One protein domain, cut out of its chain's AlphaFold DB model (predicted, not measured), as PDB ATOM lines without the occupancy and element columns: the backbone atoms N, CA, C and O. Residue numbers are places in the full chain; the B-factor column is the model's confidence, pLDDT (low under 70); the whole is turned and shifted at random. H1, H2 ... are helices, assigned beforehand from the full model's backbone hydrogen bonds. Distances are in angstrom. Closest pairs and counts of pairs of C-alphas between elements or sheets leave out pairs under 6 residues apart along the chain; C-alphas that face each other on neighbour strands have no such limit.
ATOM      1  N   HIS A  19     149.826 127.680  94.258       92.00
ATOM      2  CA  HIS A  19     148.771 128.463  93.612       92.00
ATOM      3  C   HIS A  19     148.582 128.068  92.143       92.00
ATOM      4  O   HIS A  19     147.448 127.900  91.695       92.00
ATOM      5  N   ALA A  20     149.675 127.842  91.408       89.19
ATOM      6  CA  ALA A  20     149.631 127.375  90.024       89.19
ATOM      7  C   ALA A  20     148.966 125.992  89.905       89.19
ATOM      8  O   ALA A  20     148.160 125.758  89.000       89.19
ATOM      9  N   ASN A  21     149.241 125.086  90.847       91.00
ATOM     10  CA  ASN A  21     148.616 123.767  90.887       91.00
ATOM     11  C   ASN A  21     147.116 123.842  91.224       91.00
ATOM     12  O   ASN A  21     146.297 123.179  90.575       91.00
ATOM     13  N   ALA A  22     146.741 124.684  92.192       91.94
ATOM     14  CA  ALA A  22     145.342 124.936  92.528       91.94
ATOM     15  C   ALA A  22     144.579 125.512  91.323       91.94
ATOM     16  O   ALA A  22     143.568 124.947  90.910       91.94
ATOM     17  N   GLY A  23     145.117 126.558  90.686       92.69
ATOM     18  CA  GLY A  23     144.522 127.173  89.498       92.69
ATOM     19  C   GLY A  23     144.383 126.195  88.330       92.69
ATOM     20  O   GLY A  23     143.309 126.082  87.737       92.69
ATOM     21  N   SER A  24     145.429 125.414  88.039       90.75
ATOM     22  CA  SER A  24     145.378 124.381  86.997       90.75
ATOM     23  C   SER A  24     144.290 123.337  87.263       90.75
ATOM     24  O   SER A  24     143.586 122.929  86.334       90.75
ATOM     25  N   SER A  25     144.129 122.918  88.518       91.12
ATOM     26  CA  SER A  25     143.115 121.938  88.910       91.12
ATOM     27  C   SER A  25     141.700 122.500  88.769       91.12
ATOM     28  O   SER A  25     140.835 121.828  88.209       91.12
ATOM     29  N   THR A  26     141.472 123.748  89.186       93.88
ATOM     30  CA  THR A  26     140.183 124.437  89.021       93.88
ATOM     31  C   THR A  26     139.795 124.561  87.552       93.88
ATOM     32  O   THR A  26     138.673 124.214  87.191       93.88
ATOM     33  N   VAL A  27     140.722 124.973  86.681       92.56
ATOM     34  CA  VAL A  27     140.454 125.078  85.238       92.56
ATOM     35  C   VAL A  27     140.044 123.726  84.656       92.56
ATOM     36  O   VAL A  27     139.080 123.656  83.896       92.56
ATOM     37  N   ARG A  28     140.714 122.632  85.041       90.81
ATOM     38  CA  ARG A  28     140.333 121.288  84.577       90.81
ATOM     39  C   ARG A  28     138.977 120.845  85.111       90.81
ATOM     40  O   ARG A  28     138.225 120.233  84.362       90.81
ATOM     41  N   GLN A  29     138.651 121.148  86.366       93.94
ATOM     42  CA  GLN A  29     137.342 120.814  86.933       93.94
ATOM     43  C   GLN A  29     136.215 121.564  86.225       93.94
ATOM     44  O   GLN A  29     135.227 120.942  85.842       93.94
ATOM     45  N   ILE A  30     136.386 122.869  85.997       95.56
ATOM     46  CA  ILE A  30     135.424 123.687  85.251       95.56
ATOM     47  C   ILE A  30     135.303 123.173  83.815       95.56
ATOM     48  O   ILE A  30     134.195 122.969  83.331       95.56
ATOM     49  N   GLY A  31     136.424 122.910  83.141       92.56
ATOM     50  CA  GLY A  31     136.419 122.377  81.779       92.56
ATOM     51  C   GLY A  31     135.730 121.013  81.679       92.56
ATOM     52  O   GLY A  31     134.926 120.792  80.777       92.56
ATOM     53  N   GLY A  32     135.990 120.111  82.628       91.56
ATOM     54  CA  GLY A  32     135.387 118.778  82.663       91.56
ATOM     55  C   GLY A  32     133.882 118.805  82.933       91.56
ATOM     56  O   GLY A  32     133.119 118.116  82.247       91.56
ATOM     57  N   SER A  33     133.435 119.620  83.893       95.69
ATOM     58  CA  SER A  33     132.009 119.753  84.213       95.69
ATOM     59  C   SER A  33     131.241 120.462  83.096       95.69
ATOM     60  O   SER A  33     130.198 119.965  82.670       95.69
ATOM     61  N   LEU A  34     131.791 121.551  82.549       95.00
ATOM     62  CA  LEU A  34     131.206 122.283  81.426       95.00
ATOM     63  C   LEU A  34     131.113 121.408  80.173       95.00
ATOM     64  O   LEU A  34     130.056 121.354  79.547       95.00
ATOM     65  N   GLY A  35     132.186 120.690  79.828       93.75
ATOM     66  CA  GLY A  35     132.197 119.783  78.681       93.75
ATOM     67  C   GLY A  35     131.115 118.710  78.798       93.75
ATOM     68  O   GLY A  35     130.338 118.507  77.868       93.75
ATOM     69  N   THR A  36     130.998 118.083  79.970       95.00
ATOM     70  CA  THR A  36     129.967 117.065  80.225       95.00
ATOM     71  C   THR A  36     128.556 117.647  80.113       95.00
ATOM     72  O   THR A  36     127.697 117.058  79.452       95.00
ATOM     73  N   ALA A  37     128.315 118.815  80.716       96.75
ATOM     74  CA  ALA A  37     127.015 119.480  80.681       96.75
ATOM     75  C   ALA A  37     126.600 119.854  79.249       96.75
ATOM     76  O   ALA A  37     125.476 119.566  78.838       96.75
ATOM     77  N   LEU A  38     127.518 120.430  78.464       96.75
ATOM     78  CA  LEU A  38     127.268 120.781  77.064       96.75
ATOM     79  C   LEU A  38     127.011 119.545  76.197       96.75
ATOM     80  O   LEU A  38     126.091 119.555  75.380       96.75
ATOM     81  N   SER A  39     127.763 118.460  76.395       95.69
ATOM     82  CA  SER A  39     127.496 117.202  75.692       95.69
ATOM     83  C   SER A  39     126.111 116.656  75.998       95.69
ATOM     84  O   SER A  39     125.386 116.313  75.068       95.69
ATOM     85  N   MET A  40     125.717 116.598  77.273       95.44
ATOM     86  CA  MET A  40     124.390 116.102  77.649       95.44
ATOM     87  C   MET A  40     123.266 116.995  77.122       95.44
ATOM     88  O   MET A  40     122.231 116.479  76.697       95.44
ATOM     89  N   LEU A  41     123.479 118.314  77.080       96.81
ATOM     90  CA  LEU A  41     122.545 119.256  76.467       96.81
ATOM     91  C   LEU A  41     122.342 118.951  74.975       96.81
ATOM     92  O   LEU A  41     121.202 118.807  74.536       96.81
ATOM     93  N   VAL A  42     123.427 118.796  74.210       97.12
ATOM     94  CA  VAL A  42     123.354 118.483  72.772       97.12
ATOM     95  C   VAL A  42     122.727 117.113  72.532       97.12
ATOM     96  O   VAL A  42     121.849 116.990  71.680       97.12
ATOM     97  N   ILE A  43     123.113 116.095  73.306       96.88
ATOM     98  CA  ILE A  43     122.527 114.753  73.205       96.88
ATOM     99  C   ILE A  43     121.013 114.819  73.421       96.88
ATOM    100  O   ILE A  43     120.262 114.273  72.615       96.88
ATOM    101  N   SER A  44     120.565 115.516  74.466       95.81
ATOM    102  CA  SER A  44     119.143 115.612  74.812       95.81
ATOM    103  C   SER A  44     118.344 116.378  73.757       95.81
ATOM    104  O   SER A  44     117.247 115.956  73.395       95.81
ATOM    105  N   LEU A  45     118.903 117.470  73.225       95.88
ATOM    106  CA  LEU A  45     118.259 118.281  72.192       95.88
ATOM    107  C   LEU A  45     118.147 117.526  70.859       95.88
ATOM    108  O   LEU A  45     117.113 117.586  70.197       95.88
ATOM    109  N   CYS A  46     119.197 116.801  70.471       95.38
ATOM    110  CA  CYS A  46     119.266 116.114  69.184       95.38
ATOM    111  C   CYS A  46     118.610 114.729  69.182       95.38
ATOM    112  O   CYS A  46     118.282 114.232  68.107       95.38
ATOM    113  N   ALA A  47     118.425 114.089  70.342       95.56
ATOM    114  CA  ALA A  47     117.789 112.778  70.396       95.56
ATOM    115  C   ALA A  47     116.304 112.843  70.006       95.56
ATOM    116  O   ALA A  47     115.809 111.953  69.323       95.56
ATOM    117  N   GLY A  48     115.571 113.882  70.421       88.38
ATOM    118  CA  GLY A  48     114.148 114.038  70.076       88.38
ATOM    119  C   GLY A  48     113.228 112.932  70.625       88.38
ATOM    120  O   GLY A  48     112.086 112.805  70.196       88.38
ATOM    121  N   GLY A  49     113.717 112.100  71.551       90.94
ATOM    122  CA  GLY A  49     112.971 111.042  72.235       90.94
ATOM    123  C   GLY A  49     113.902 110.014  72.882       90.94
ATOM    124  O   GLY A  49     115.121 110.139  72.807       90.94
ATOM    125  N   THR A  50     113.327 108.990  73.513       92.38
ATOM    126  CA  THR A  50     114.065 108.007  74.333       92.38
ATOM    127  C   THR A  50     114.255 106.643  73.666       92.38
ATOM    128  O   THR A  50     114.790 105.725  74.285       92.38
ATOM    129  N   SER A  51     113.833 106.481  72.407       95.75
ATOM    130  CA  SER A  51     114.095 105.247  71.659       95.75
ATOM    131  C   SER A  51     115.596 105.082  71.396       95.75
ATOM    132  O   SER A  51     116.334 106.062  71.290       95.75
ATOM    133  N   THR A  52     116.060 103.845  71.223       94.25
ATOM    134  CA  THR A  52     117.474 103.565  70.920       94.25
ATOM    135  C   THR A  52     117.954 104.290  69.658       94.25
ATOM    136  O   THR A  52     119.071 104.799  69.627       94.25
ATOM    137  N   ALA A  53     117.101 104.384  68.631       95.25
ATOM    138  CA  ALA A  53     117.414 105.098  67.391       95.25
ATOM    139  C   ALA A  53     117.592 106.608  67.628       95.25
ATOM    140  O   ALA A  53     118.539 107.212  67.124       95.25
ATOM    141  N   ASN A  54     116.727 107.195  68.452       95.25
ATOM    142  CA  ASN A  54     116.777 108.602  68.831       95.25
ATOM    143  C   ASN A  54     118.029 108.914  69.663       95.25
ATOM    144  O   ASN A  54     118.775 109.842  69.345       95.25
ATOM    145  N   LEU A  55     118.336 108.089  70.669       95.44
ATOM    146  CA  LEU A  55     119.563 108.237  71.459       95.44
ATOM    147  C   LEU A  55     120.822 108.125  70.593       95.44
ATOM    148  O   LEU A  55     121.761 108.889  70.799       95.44
ATOM    149  N   ALA A  56     120.851 107.222  69.606       96.56
ATOM    150  CA  ALA A  56     121.991 107.092  68.699       96.56
ATOM    151  C   ALA A  56     122.258 108.386  67.908       96.56
ATOM    152  O   ALA A  56     123.415 108.785  67.751       96.56
ATOM    153  N   ILE A  57     121.202 109.079  67.463       96.62
ATOM    154  CA  ILE A  57     121.316 110.395  66.817       96.62
ATOM    155  C   ILE A  57     121.871 111.424  67.809       96.62
ATOM    156  O   ILE A  57     122.827 112.130  67.481       96.62
ATOM    157  N   GLY A  58     121.332 111.471  69.031       96.31
ATOM    158  CA  GLY A  58     121.813 112.362  70.091       96.31
ATOM    159  C   GLY A  58     123.300 112.161  70.403       96.31
ATOM    160  O   GLY A  58     124.076 113.117  70.369       96.31
ATOM    161  N   TYR A  59     123.727 110.916  70.630       96.75
ATOM    162  CA  TYR A  59     125.129 110.580  70.896       96.75
ATOM    163  C   TYR A  59     126.055 110.915  69.732       96.75
ATOM    164  O   TYR A  59     127.154 111.414  69.965       96.75
ATOM    165  N   ARG A  60     125.621 110.701  68.482       97.19
ATOM    166  CA  ARG A  60     126.404 111.096  67.304       97.19
ATOM    167  C   ARG A  60     126.702 112.593  67.323       97.19
ATOM    168  O   ARG A  60     127.850 112.981  67.125       97.19
ATOM    169  N   TRP A  61     125.701 113.428  67.590       97.00
ATOM    170  CA  TRP A  61     125.894 114.877  67.670       97.00
ATOM    171  C   TRP A  61     126.722 115.298  68.888       97.00
ATOM    172  O   TRP A  61     127.607 116.143  68.755       97.00
ATOM    173  N   GLY A  62     126.524 114.657  70.042       96.94
ATOM    174  CA  GLY A  62     127.371 114.860  71.221       96.94
ATOM    175  C   GLY A  62     128.844 114.519  70.964       96.94
ATOM    176  O   GLY A  62     129.735 115.241  71.413       96.94
ATOM    177  N   PHE A  63     129.114 113.461  70.194       96.38
ATOM    178  CA  PHE A  63     130.466 113.092  69.780       96.38
ATOM    179  C   PHE A  63     131.070 114.114  68.811       96.38
ATOM    180  O   PHE A  63     132.221 114.505  68.979       96.38
ATOM    181  N   VAL A  64     130.295 114.593  67.831       97.62
ATOM    182  CA  VAL A  64     130.736 115.648  66.899       97.62
ATOM    183  C   VAL A  64     131.106 116.933  67.648       97.62
ATOM    184  O   VAL A  64     132.126 117.540  67.332       97.62
ATOM    185  N   LEU A  65     130.343 117.318  68.679       96.81
ATOM    186  CA  LEU A  65     130.688 118.449  69.548       96.81
ATOM    187  C   LEU A  65     132.052 118.242  70.230       96.81
ATOM    188  O   LEU A  65     132.910 119.122  70.190       96.81
ATOM    189  N   MET A  66     132.269 117.073  70.837       95.38
ATOM    190  CA  MET A  66     133.532 116.764  71.518       95.38
ATOM    191  C   MET A  66     134.715 116.691  70.552       95.38
ATOM    192  O   MET A  66     135.808 117.158  70.874       95.38
ATOM    193  N   LEU A  67     134.486 116.185  69.341       97.06
ATOM    194  CA  LEU A  67     135.470 116.217  68.267       97.06
ATOM    195  C   LEU A  67     135.832 117.658  67.886       97.06
ATOM    196  O   LEU A  67     137.010 117.955  67.709       97.06
ATOM    197  N   ALA A  68     134.859 118.570  67.815       97.19
ATOM    198  CA  ALA A  68     135.128 119.980  67.546       97.19
ATOM    199  C   ALA A  68     136.010 120.614  68.638       97.19
ATOM    200  O   ALA A  68     136.987 121.286  68.312       97.19
ATOM    201  N   PHE A  69     135.745 120.345  69.923       95.25
ATOM    202  CA  PHE A  69     136.629 120.795  71.008       95.25
ATOM    203  C   PHE A  69     138.033 120.191  70.917       95.25
ATOM    204  O   PHE A  69     139.015 120.903  71.131       95.25
ATOM    205  N   ALA A  70     138.149 118.911  70.553       94.75
ATOM    206  CA  ALA A  70     139.444 118.269  70.341       94.75
ATOM    207  C   ALA A  70     140.226 118.927  69.192       94.75
ATOM    208  O   ALA A  70     141.418 119.186  69.341       94.75
ATOM    209  N   ILE A  71     139.559 119.262  68.082       97.31
ATOM    210  CA  ILE A  71     140.165 119.988  66.957       97.31
ATOM    211  C   ILE A  71     140.616 121.383  67.397       97.31
ATOM    212  O   ILE A  71     141.741 121.765  67.096       97.31
ATOM    213  N   ILE A  72     139.802 122.125  68.155       95.00
ATOM    214  CA  ILE A  72     140.190 123.446  68.679       95.00
ATOM    215  C   ILE A  72     141.437 123.329  69.561       95.00
ATOM    216  O   ILE A  72     142.381 124.101  69.388       95.00
ATOM    217  N   GLY A  73     141.472 122.352  70.472       91.62
ATOM    218  CA  GLY A  73     142.633 122.093  71.325       91.62
ATOM    219  C   GLY A  73     143.876 121.720  70.518       91.62
ATOM    220  O   GLY A  73     144.963 122.240  70.771       91.62
ATOM    221  N   PHE A  74     143.710 120.879  69.498       93.69
ATOM    222  CA  PHE A  74     144.781 120.483  68.591       93.69
ATOM    223  C   PHE A  74     145.315 121.670  67.780       93.69
ATOM    224  O   PHE A  74     146.517 121.919  67.792       93.69
ATOM    225  N   CYS A  75     144.448 122.458  67.145       95.44
ATOM    226  CA  CYS A  75     144.849 123.659  66.413       95.44
ATOM    227  C   CYS A  75     145.538 124.673  67.334       95.44
ATOM    228  O   CYS A  75     146.585 125.199  66.978       95.44
ATOM    229  N   SER A  76     145.006 124.888  68.541       90.88
ATOM    230  CA  SER A  76     145.616 125.772  69.544       90.88
ATOM    231  C   SER A  76     147.014 125.303  69.949       90.88
ATOM    232  O   SER A  76     147.890 126.127  70.199       90.88
ATOM    233  N   SER A  77     147.255 123.988  69.966       88.94
ATOM    234  CA  SER A  77     148.567 123.435  70.306       88.94
ATOM    235  C   SER A  77     149.662 123.788  69.295       88.94
ATOM    236  O   SER A  77     150.822 123.891  69.682       88.94
ATOM    237  N   LEU A  78     149.302 124.049  68.032       89.75
ATOM    238  CA  LEU A  78     150.247 124.450  66.983       89.75
ATOM    239  C   LEU A  78     150.748 125.893  67.149       89.75
ATOM    240  O   LEU A  78     151.773 126.249  66.578       89.75
ATOM    241  N   PHE A  79     150.040 126.714  67.930       88.88
ATOM    242  CA  PHE A  79     150.394 128.110  68.206       88.88
ATOM    243  C   PHE A  79     151.061 128.302  69.574       88.88
ATOM    244  O   PHE A  79     151.341 129.437  69.962       88.88
TER     245      PHE A  79
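What this domain is: This is residues 19 to 79 of the 85 residues of the protein "MFS transporter, putative Lincomycin resistance protein, Lincomycin:H+ antiporter, LmrB" of Lactobacillus melliventris (UniProt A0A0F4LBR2). Two long helices, H1 and then H2, make a helical hairpin that opens as a narrow V, joined and touching toward the end with the tight link. The far arms of the V, residues 19 to 34 and 70 to 79, stand free. The printed part has 61 residues with two named helices and no named strand, and its class is all helix. It is loose, with a radius of gyration of the C-alphas of 14.8 A, and flat, spanning 47 by 25 by 13 A.

Where its parts are: H1, residues 19 to 47, begins at C-alpha 19 (148.771, 128.463, 93.612) and is 41.8 A long from first to last C-alpha. H2, residues 52 to 77, is 36.9 A long and ends at C-alpha 77 (148.567, 123.435, 70.306).

How they stand to each other: H1 and H2 touch, through residues 35 to 47 of H1 and 54 to 66 of H2 alone. Their closest C-alphas, those of Ile 43 and Gly 58, are 4.0 A apart. They run opposite ways at a shallow tilt of 34.6 degrees, only just short of steep. In H1 and H2 every O i to N i+4 pair is within hydrogen-bond range.

The domain as a whole: The two C-alphas farthest apart, those of His 19 and Ser 51, are 47.2 A apart. The printed part has no cut, and no printed residue has a pLDDT under 70.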